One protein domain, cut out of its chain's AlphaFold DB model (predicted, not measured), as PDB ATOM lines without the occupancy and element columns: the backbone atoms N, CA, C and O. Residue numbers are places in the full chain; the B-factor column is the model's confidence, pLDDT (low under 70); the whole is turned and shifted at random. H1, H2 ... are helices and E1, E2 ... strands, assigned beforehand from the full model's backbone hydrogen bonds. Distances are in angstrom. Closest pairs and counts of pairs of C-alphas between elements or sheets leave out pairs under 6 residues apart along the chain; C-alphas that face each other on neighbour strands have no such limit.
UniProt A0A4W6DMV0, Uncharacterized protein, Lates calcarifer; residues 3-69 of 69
ATOM      1  N   VAL A   3       1.486 -36.129  23.456       60.03
ATOM      2  CA  VAL A   3       0.021 -36.330  23.483       60.03
ATOM      3  C   VAL A   3      -0.713 -35.149  24.139       60.03
ATOM      4  O   VAL A   3      -1.841 -34.821  23.777       60.03
ATOM      5  N   ARG A   4      -0.060 -34.448  25.082       60.56
ATOM      6  CA  ARG A   4      -0.665 -33.317  25.813       60.56
ATOM      7  C   ARG A   4      -0.995 -32.123  24.912       60.56
ATOM      8  O   ARG A   4      -1.997 -31.456  25.152       60.56
ATOM      9  N   SER A   5      -0.196 -31.865  23.876       61.06
ATOM     10  CA  SER A   5      -0.426 -30.736  22.963       61.06
ATOM     11  C   SER A   5      -1.650 -30.957  22.072       61.06
ATOM     12  O   SER A   5      -2.431 -30.033  21.866       61.06
ATOM     13  N   GLN A   6      -1.873 -32.189  21.607       63.84
ATOM     14  CA  GLN A   6      -3.016 -32.527  20.754       63.84
ATOM     15  C   GLN A   6      -4.341 -32.397  21.512       63.84
ATOM     16  O   GLN A   6      -5.310 -31.862  20.977       63.84
ATOM     17  N   LEU A   7      -4.363 -32.804  22.785       73.31
ATOM     18  CA  LEU A   7      -5.527 -32.642  23.661       73.31
ATOM     19  C   LEU A   7      -5.877 -31.166  23.897       73.31
ATOM     20  O   LEU A   7      -7.054 -30.814  23.897       73.31
ATOM     21  N   SER A   8      -4.873 -30.298  24.037       71.69
ATOM     22  CA  SER A   8      -5.087 -28.856  24.209       71.69
ATOM     23  C   SER A   8      -5.684 -28.201  22.957       71.69
ATOM     24  O   SER A   8      -6.620 -27.408  23.061       71.69
ATOM     25  N   VAL A   9      -5.210 -28.582  21.764       77.19
ATOM     26  CA  VAL A   9      -5.771 -28.092  20.493       77.19
ATOM     27  C   VAL A   9      -7.218 -28.551  20.328       77.19
ATOM     28  O   VAL A   9      -8.084 -27.746  19.986       77.19
ATOM     29  N   LEU A  10      -7.501 -29.822  20.628       81.50
ATOM     30  CA  LEU A  10      -8.855 -30.371  20.561       81.50
ATOM     31  C   LEU A  10      -9.805 -29.663  21.534       81.50
ATOM     32  O   LEU A  10     -10.906 -29.293  21.131       81.50
ATOM     33  N   GLN A  11      -9.374 -29.403  22.772       78.00
ATOM     34  CA  GLN A  11     -10.175 -28.666  23.758       78.00
ATOM     35  C   GLN A  11     -10.456 -27.229  23.304       78.00
ATOM     36  O   GLN A  11     -11.607 -26.800  23.328       78.00
ATOM     37  N   SER A  12      -9.453 -26.514  22.784       76.25
ATOM     38  CA  SER A  12      -9.637 -25.141  22.292       76.25
ATOM     39  C   SER A  12     -10.632 -25.056  21.125       76.25
ATOM     40  O   SER A  12     -11.425 -24.115  21.037       76.25
ATOM     41  N   VAL A  13     -10.629 -26.048  20.228       80.81
ATOM     42  CA  VAL A  13     -11.594 -26.124  19.122       80.81
ATOM     43  C   VAL A  13     -12.993 -26.481  19.630       80.81
ATOM     44  O   VAL A  13     -13.968 -25.901  19.150       80.81
ATOM     45  N   LEU A  14     -13.108 -27.375  20.619       77.81
ATOM     46  CA  LEU A  14     -14.391 -27.760  21.212       77.81
ATOM     47  C   LEU A  14     -15.078 -26.573  21.901       77.81
ATOM     48  O   LEU A  14     -16.257 -26.328  21.650       77.81
ATOM     49  N   GLU A  15     -14.332 -25.782  22.677       76.44
ATOM     50  CA  GLU A  15     -14.859 -24.588  23.349       76.44
ATOM     51  C   GLU A  15     -15.327 -23.525  22.344       76.44
ATOM     52  O   GLU A  15     -16.426 -22.967  22.462       76.44
ATOM     53  N   LYS A  16     -14.547 -23.297  21.277       72.44
ATOM     54  CA  LYS A  16     -14.928 -22.374  20.193       72.44
ATOM     55  C   LYS A  16     -16.154 -22.858  19.413       72.44
ATOM     56  O   LYS A  16     -16.976 -22.038  18.998       72.44
ATOM     57  N   LEU A  17     -16.297 -24.169  19.210       69.19
ATOM     58  CA  LEU A  17     -17.465 -24.756  18.552       69.19
ATOM     59  C   LEU A  17     -18.707 -24.720  19.447       69.19
ATOM     60  O   LEU A  17     -19.780 -24.389  18.946       69.19
ATOM     61  N   GLN A  18     -18.587 -25.004  20.747       64.44
ATOM     62  CA  GLN A  18     -19.706 -24.910  21.689       64.44
ATOM     63  C   GLN A  18     -20.233 -23.477  21.781       64.44
ATOM     64  O   GLN A  18     -21.434 -23.274  21.614       64.44
ATOM     65  N   SER A  19     -19.357 -22.476  21.916       60.75
ATOM     66  CA  SER A  19     -19.756 -21.060  21.925       60.75
ATOM     67  C   SER A  19     -20.546 -20.663  20.664       60.75
ATOM     68  O   SER A  19     -21.612 -20.048  20.754       60.75
ATOM     69  N   ARG A  20     -20.097 -21.098  19.476       59.44
ATOM     70  CA  ARG A  20     -20.797 -20.834  18.204       59.44
ATOM     71  C   ARG A  20     -22.107 -21.613  18.051       59.44
ATOM     72  O   ARG A  20     -23.061 -21.088  17.479       59.44
ATOM     73  N   LYS A  21     -22.167 -22.858  18.528       57.34
ATOM     74  CA  LYS A  21     -23.334 -23.737  18.357       57.34
ATOM     75  C   LYS A  21     -24.468 -23.380  19.322       57.34
ATOM     76  O   LYS A  21     -25.617 -23.389  18.899       57.34
ATOM     77  N   LEU A  22     -24.158 -22.991  20.562       54.44
ATOM     78  CA  LEU A  22     -25.146 -22.557  21.562       54.44
ATOM     79  C   LEU A  22     -25.751 -21.183  21.231       54.44
ATOM     80  O   LEU A  22     -26.967 -21.032  21.288       54.44
ATOM     81  N   SER A  23     -24.943 -20.219  20.771       51.22
ATOM     82  CA  SER A  23     -25.447 -18.898  20.350       51.22
ATOM     83  C   SER A  23     -26.349 -18.962  19.103       51.22
ATOM     84  O   SER A  23     -27.244 -18.136  18.938       51.22
ATOM     85  N   SER A  24     -26.151 -19.964  18.238       52.22
ATOM     86  CA  SER A  24     -26.971 -20.196  17.038       52.22
ATOM     87  C   SER A  24     -28.246 -21.010  17.317       52.22
ATOM     88  O   SER A  24     -29.259 -20.813  16.644       52.22
ATOM     89  N   LEU A  25     -28.217 -21.910  18.309       52.22
ATOM     90  CA  LEU A  25     -29.372 -22.735  18.682       52.22
ATOM     91  C   LEU A  25     -30.438 -21.921  19.437       52.22
ATOM     92  O   LEU A  25     -31.625 -22.122  19.203       52.22
ATOM     93  N   ASP A  26     -30.011 -20.973  20.278       49.09
ATOM     94  CA  ASP A  26     -30.892 -20.079  21.047       49.09
ATOM     95  C   ASP A  26     -31.463 -18.929  20.191       49.09
ATOM     96  O   ASP A  26     -32.648 -18.618  20.253       49.09
ATOM     97  N   ARG A  27     -30.682 -18.385  19.244       45.72
ATOM     98  CA  ARG A  27     -31.147 -17.338  18.302       45.72
ATOM     99  C   ARG A  27     -32.142 -17.803  17.234       45.72
ATOM    100  O   ARG A  27     -32.505 -17.030  16.347       45.72
ATOM    101  N   ARG A  28     -32.592 -19.054  17.302       49.31
ATOM    102  CA  ARG A  28     -33.771 -19.541  16.577       49.31
ATOM    103  C   ARG A  28     -34.990 -19.692  17.487       49.31
ATOM    104  O   ARG A  28     -35.968 -20.301  17.066       49.31
ATOM    105  N   GLN A  29     -35.014 -19.083  18.672       53.19
ATOM    106  CA  GLN A  29     -36.267 -18.490  19.128       53.19
ATOM    107  C   GLN A  29     -36.606 -17.412  18.110       53.19
ATOM    108  O   GLN A  29     -36.034 -16.328  18.099       53.19
ATOM    109  N   SER A  30     -37.447 -17.807  17.162       61.78
ATOM    110  CA  SER A  30     -37.994 -16.990  16.097       61.78
ATOM    111  C   SER A  30     -38.457 -15.661  16.679       61.78
ATOM    112  O   SER A  30     -39.556 -15.585  17.222       61.78
ATOM    113  N   HIS A  31     -37.616 -14.630  16.603       69.69
ATOM    114  CA  HIS A  31     -38.075 -13.259  16.727       69.69
ATOM    115  C   HIS A  31     -39.030 -13.057  15.559       69.69
ATOM    116  O   HIS A  31     -38.605 -12.882  14.415       69.69
ATOM    117  N   LEU A  32     -40.319 -13.226  15.830       79.94
ATOM    118  CA  LEU A  32     -41.346 -12.975  14.846       79.94
ATOM    119  C   LEU A  32     -41.547 -11.456  14.778       79.94
ATOM    120  O   LEU A  32     -41.307 -10.752  15.764       79.94
ATOM    121  N   PRO A  33     -41.959 -10.918  13.623       87.88
ATOM    122  CA  PRO A  33     -42.332  -9.513  13.545       87.88
ATOM    123  C   PRO A  33     -43.433  -9.208  14.569       87.88
ATOM    124  O   PRO A  33     -44.221 -10.086  14.920       87.88
ATOM    125  N   THR A  34     -43.502  -7.974  15.059       91.38
ATOM    126  CA  THR A  34     -44.602  -7.556  15.936       91.38
ATOM    127  C   THR A  34     -45.856  -7.294  15.103       91.38
ATOM    128  O   THR A  34     -45.774  -6.677  14.043       91.38
ATOM    129  N   CYS A  35     -47.007  -7.776  15.564       91.94
ATOM    130  CA  CYS A  35     -48.299  -7.519  14.933       91.94
ATOM    131  C   CYS A  35     -48.940  -6.219  15.414       91.94
ATOM    132  O   CYS A  35     -48.671  -5.736  16.510       91.94
ATOM    133  N   GLU A  36     -49.867  -5.703  14.620       90.44
ATOM    134  CA  GLU A  36     -50.805  -4.684  15.078       90.44
ATOM    135  C   GLU A  36     -51.882  -5.311  15.979       90.44
ATOM    136  O   GLU A  36     -52.208  -6.500  15.870       90.44
ATOM    137  N   VAL A  37     -52.455  -4.517  16.883       91.56
ATOM    138  CA  VAL A  37     -53.581  -4.963  17.716       91.56
ATOM    139  C   VAL A  37     -54.767  -5.299  16.805       91.56
ATOM    140  O   VAL A  37     -55.102  -4.537  15.904       91.56
ATOM    141  N   GLY A  38     -55.391  -6.461  17.006       90.50
ATOM    142  CA  GLY A  38     -56.463  -6.972  16.148       90.50
ATOM    143  C   GLY A  38     -56.002  -7.733  14.896       90.50
ATOM    144  O   GLY A  38     -56.831  -8.394  14.265       90.50
ATOM    145  N   ALA A  39     -54.707  -7.717  14.554       93.69
ATOM    146  CA  ALA A  39     -54.167  -8.495  13.438       93.69
ATOM    147  C   ALA A  39     -54.071  -9.996  13.766       93.69
ATOM    148  O   ALA A  39     -54.023 -10.405  14.930       93.69
ATOM    149  N   SER A  40     -54.032 -10.833  12.724       93.38
ATOM    150  CA  SER A  40     -53.920 -12.290  12.856       93.38
ATOM    151  C   SER A  40     -52.527 -12.700  13.341       93.38
ATOM    152  O   SER A  40     -51.539 -12.505  12.637       93.38
ATOM    153  N   CYS A  41     -52.451 -13.324  14.515       94.19
ATOM    154  CA  CYS A  41     -51.194 -13.732  15.153       94.19
ATOM    155  C   CYS A  41     -50.915 -15.232  15.091       94.19
ATOM    156  O   CYS A  41     -49.784 -15.677  15.312       94.19
ATOM    157  N   LEU A  42     -51.936 -16.013  14.748       93.62
ATOM    158  CA  LEU A  42     -51.869 -17.459  14.642       93.62
ATOM    159  C   LEU A  42     -52.603 -17.911  13.379       93.62
ATOM    160  O   LEU A  42     -53.595 -17.320  12.974       93.62
ATOM    161  N   VAL A  43     -52.132 -18.981  12.755       91.44
ATOM    162  CA  VAL A  43     -52.828 -19.650  11.655       91.44
ATOM    163  C   VAL A  43     -53.047 -21.111  12.013       91.44
ATOM    164  O   VAL A  43     -52.158 -21.775  12.547       91.44
ATOM    165  N   LYS A  44     -54.238 -21.626  11.707       92.62
ATOM    166  CA  LYS A  44     -54.578 -23.038  11.868       92.62
ATOM    167  C   LYS A  44     -54.602 -23.707  10.501       92.62
ATOM    168  O   LYS A  44     -55.378 -23.320   9.632       92.62
ATOM    169  N   LYS A  45     -53.781 -24.739  10.321       89.75
ATOM    170  CA  LYS A  45     -53.795 -25.590   9.128       89.75
ATOM    171  C   LYS A  45     -53.976 -27.040   9.566       89.75
ATOM    172  O   LYS A  45     -53.027 -27.708   9.977       89.75
ATOM    173  N   GLY A  46     -55.223 -27.509   9.518       89.25
ATOM    174  CA  GLY A  46     -55.611 -28.811  10.065       89.25
ATOM    175  C   GLY A  46     -55.383 -28.872  11.587       89.25
ATOM    176  O   GLY A  46     -55.833 -27.964  12.290       89.25
ATOM    177  N   PRO A  47     -54.686 -29.897  12.115       90.06
ATOM    178  CA  PRO A  47     -54.375 -30.000  13.544       90.06
ATOM    179  C   PRO A  47     -53.194 -29.118  13.981       90.06
ATOM    180  O   PRO A  47     -52.871 -29.065  15.164       90.06
ATOM    181  N   ARG A  48     -52.507 -28.455  13.040       89.69
ATOM    182  CA  ARG A  48     -51.287 -27.687  13.312       89.69
ATOM    183  C   ARG A  48     -51.611 -26.206  13.481       89.69
ATOM    184  O   ARG A  48     -52.398 -25.652  12.709       89.69
ATOM    185  N   PHE A  49     -50.936 -25.569  14.433       89.00
ATOM    186  CA  PHE A  49     -50.978 -24.127  14.664       89.00
ATOM    187  C   PHE A  49     -49.604 -23.520  14.378       89.00
ATOM    188  O   PHE A  49     -48.591 -24.029  14.855       89.00
ATOM    189  N   GLY A  50     -49.568 -22.453  13.585       89.88
ATOM    190  CA  GLY A  50     -48.356 -21.698  13.271       89.88
ATOM    191  C   GLY A  50     -48.479 -20.260  13.756       89.88
ATOM    192  O   GLY A  50     -49.488 -19.612  13.492       89.88
ATOM    193  N   ARG A  51     -47.470 -19.759  14.468       90.00
ATOM    194  CA  ARG A  51     -47.430 -18.369  14.938       90.00
ATOM    195  C   ARG A  51     -46.846 -17.472  13.849       90.00
ATOM    196  O   ARG A  51     -45.816 -17.814  13.278       90.00
ATOM    197  N   LEU A  52     -47.527 -16.369  13.546       90.38
ATOM    198  CA  LEU A  52     -47.149 -15.453  12.461       90.38
ATOM    199  C   LEU A  52     -46.303 -14.278  12.965       90.38
ATOM    200  O   LEU A  52     -45.381 -13.838  12.286       90.38
ATOM    201  N   CYS A  53     -46.626 -13.786  14.158       91.56
ATOM    202  CA  CYS A  53     -46.080 -12.570  14.749       91.56
ATOM    203  C   CYS A  53     -46.178 -12.617  16.282       91.56
ATOM    204  O   CYS A  53     -46.927 -13.419  16.857       91.56
ATOM    205  N   ASP A  54     -45.445 -11.729  16.946       91.44
ATOM    206  CA  ASP A  54     -45.590 -11.451  18.372       91.44
ATOM    207  C   ASP A  54     -46.609 -10.323  18.600       91.44
ATOM    208  O   ASP A  54     -46.556  -9.286  17.941       91.44
ATOM    209  N   CYS A  55     -47.550 -10.507  19.531       92.19
ATOM    210  CA  CYS A  55     -48.494  -9.447  19.892       92.19
ATOM    211  C   CYS A  55     -47.816  -8.421  20.816       92.19
ATOM    212  O   CYS A  55     -47.097  -8.823  21.738       92.19
ATOM    213  N   PRO A  56     -48.037  -7.114  20.608       92.19
ATOM    214  CA  PRO A  56     -47.481  -6.073  21.460       92.19
ATOM    215  C   PRO A  56     -48.160  -6.108  22.830       92.19
ATOM    216  O   PRO A  56     -49.382  -6.216  22.920       92.19
ATOM    217  N   ARG A  57     -47.396  -5.984  23.920       89.69
ATOM    218  CA  ARG A  57     -47.983  -5.875  25.268       89.69
ATOM    219  C   ARG A  57     -48.818  -4.583  25.358       89.69
ATOM    220  O   ARG A  57     -48.341  -3.558  24.877       89.69
ATOM    221  N   PRO A  58     -50.020  -4.592  25.971       88.81
ATOM    222  CA  PRO A  58     -50.610  -5.644  26.813       88.81
ATOM    223  C   PRO A  58     -51.412  -6.727  26.067       88.81
ATOM    224  O   PRO A  58     -51.907  -7.642  26.718       88.81
ATOM    225  N   SER A  59     -51.533  -6.648  24.739       90.88
ATOM    226  CA  SER A  59     -52.307  -7.616  23.954       90.88
ATOM    227  C   SER A  59     -51.631  -8.990  23.880       90.88
ATOM    228  O   SER A  59     -50.403  -9.123  23.913       90.88
ATOM    229  N   THR A  60     -52.441 -10.034  23.763       92.31
ATOM    230  CA  THR A  60     -52.019 -11.434  23.688       92.31
ATOM    231  C   THR A  60     -52.656 -12.123  22.491       92.31
ATOM    232  O   THR A  60     -53.718 -11.738  22.011       92.31
ATOM    233  N   CYS A  61     -51.999 -13.159  21.972       93.00
ATOM    234  CA  CYS A  61     -52.549 -13.904  20.849       93.00
ATOM    235  C   CYS A  61     -53.659 -14.845  21.330       93.00
ATOM    236  O   CYS A  61     -53.387 -15.811  22.045       93.00
ATOM    237  N   ASN A  62     -54.903 -14.589  20.928       93.75
ATOM    238  CA  ASN A  62     -56.033 -15.439  21.273       93.75
ATOM    239  C   ASN A  62     -56.129 -16.632  20.305       93.75
ATOM    240  O   ASN A  62     -56.246 -16.448  19.096       93.75
ATOM    241  N   PHE A  63     -56.125 -17.862  20.821       89.31
ATOM    242  CA  PHE A  63     -56.160 -19.087  20.005       89.31
ATOM    243  C   PHE A  63     -57.525 -19.383  19.371       89.31
ATOM    244  O   PHE A  63     -57.588 -20.117  18.386       89.31
ATOM    245  N   PHE A  64     -58.609 -18.832  19.923       90.69
ATOM    246  CA  PHE A  64     -59.958 -18.996  19.386       90.69
ATOM    247  C   PHE A  64     -60.189 -18.059  18.196       90.69
ATOM    248  O   PHE A  64     -60.633 -18.499  17.139       90.69
ATOM    249  N   PHE A  65     -59.817 -16.782  18.342       92.56
ATOM    250  CA  PHE A  65     -59.968 -15.769  17.290       92.56
ATOM    251  C   PHE A  65     -58.768 -15.658  16.347       92.56
ATOM    252  O   PHE A  65     -58.871 -15.005  15.310       92.56
ATOM    253  N   LEU A  66     -57.642 -16.286  16.698       94.00
ATOM    254  CA  LEU A  66     -56.382 -16.257  15.954       94.00
ATOM    255  C   LEU A  66     -55.784 -14.844  15.790       94.00
ATOM    256  O   LEU A  66     -54.995 -14.609  14.874       94.00
ATOM    257  N   ARG A  67     -56.147 -13.902  16.671       94.69
ATOM    258  CA  ARG A  67     -55.807 -12.468  16.601       94.69
ATOM    259  C   ARG A  67     -55.231 -11.939  17.915       94.69
ATOM    260  O   ARG A  67     -55.464 -12.536  18.966       94.69
ATOM    261  N   CYS A  68     -54.496 -10.831  17.844       94.12
ATOM    262  CA  CYS A  68     -54.010 -10.112  19.024       94.12
ATOM    263  C   CYS A  68     -55.154  -9.339  19.692       94.12
ATOM    264  O   CYS A  68     -55.737  -8.462  19.051       94.12
ATOM    265  N   LEU A  69     -55.449  -9.660  20.956       92.25
ATOM    266  CA  LEU A  69     -56.461  -9.017  21.801       92.25
ATOM    267  C   LEU A  69     -55.830  -8.511  23.096       92.25
ATOM    268  O   LEU A  69     -55.077  -9.297  23.717       92.25
TER     269      LEU A  69
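AT A GLANCE: This is residues 3 to 69 of the 69 residues of an uncharacterized protein of Lates calcarifer (UniProt A0A4W6DMV0). A single long helix, H1, sticks out as a free arm from a small head, in which the strand hairpin E1 and E2 stands with loops. The arm makes the length. The 67 printed residues hold one named helix, then two named strands in an antiparallel sheet, E1 - E2; the class is mixed, with 32 residues, under half, in named elements. The whole is extended, with a radius of gyration of the C-alphas of 20.8 A and spans of 64 by 28 by 13 A.

IN THESE COORDINATES: H1, residues 3 to 26, runs 35.0 A from C-alpha 3 at (0.021, -36.330, 23.483). E1 is residues 42 to 45; E2, residues 48 to 51, ends at C-alpha 51 (-47.430, -18.369, 14.938).

HOW THE PARTS SIT: In H1 every O i to N i+4 pair is within hydrogen-bond range. H1 and E2 are apart. The hairpin E1 and E2 has N 43 and O 50 at 2.8 A. Residues 61 to 62 pair antiparallel with residues 67 to 68.

THE WHOLE: Residues 3 to 29 stand free; the other 40 span 28 by 22 by 11 A. The printed part has no cut. The link H1 to E1 is long, 15 residues. Residues 3 to 6 and 17 to 31 have pLDDT under 70.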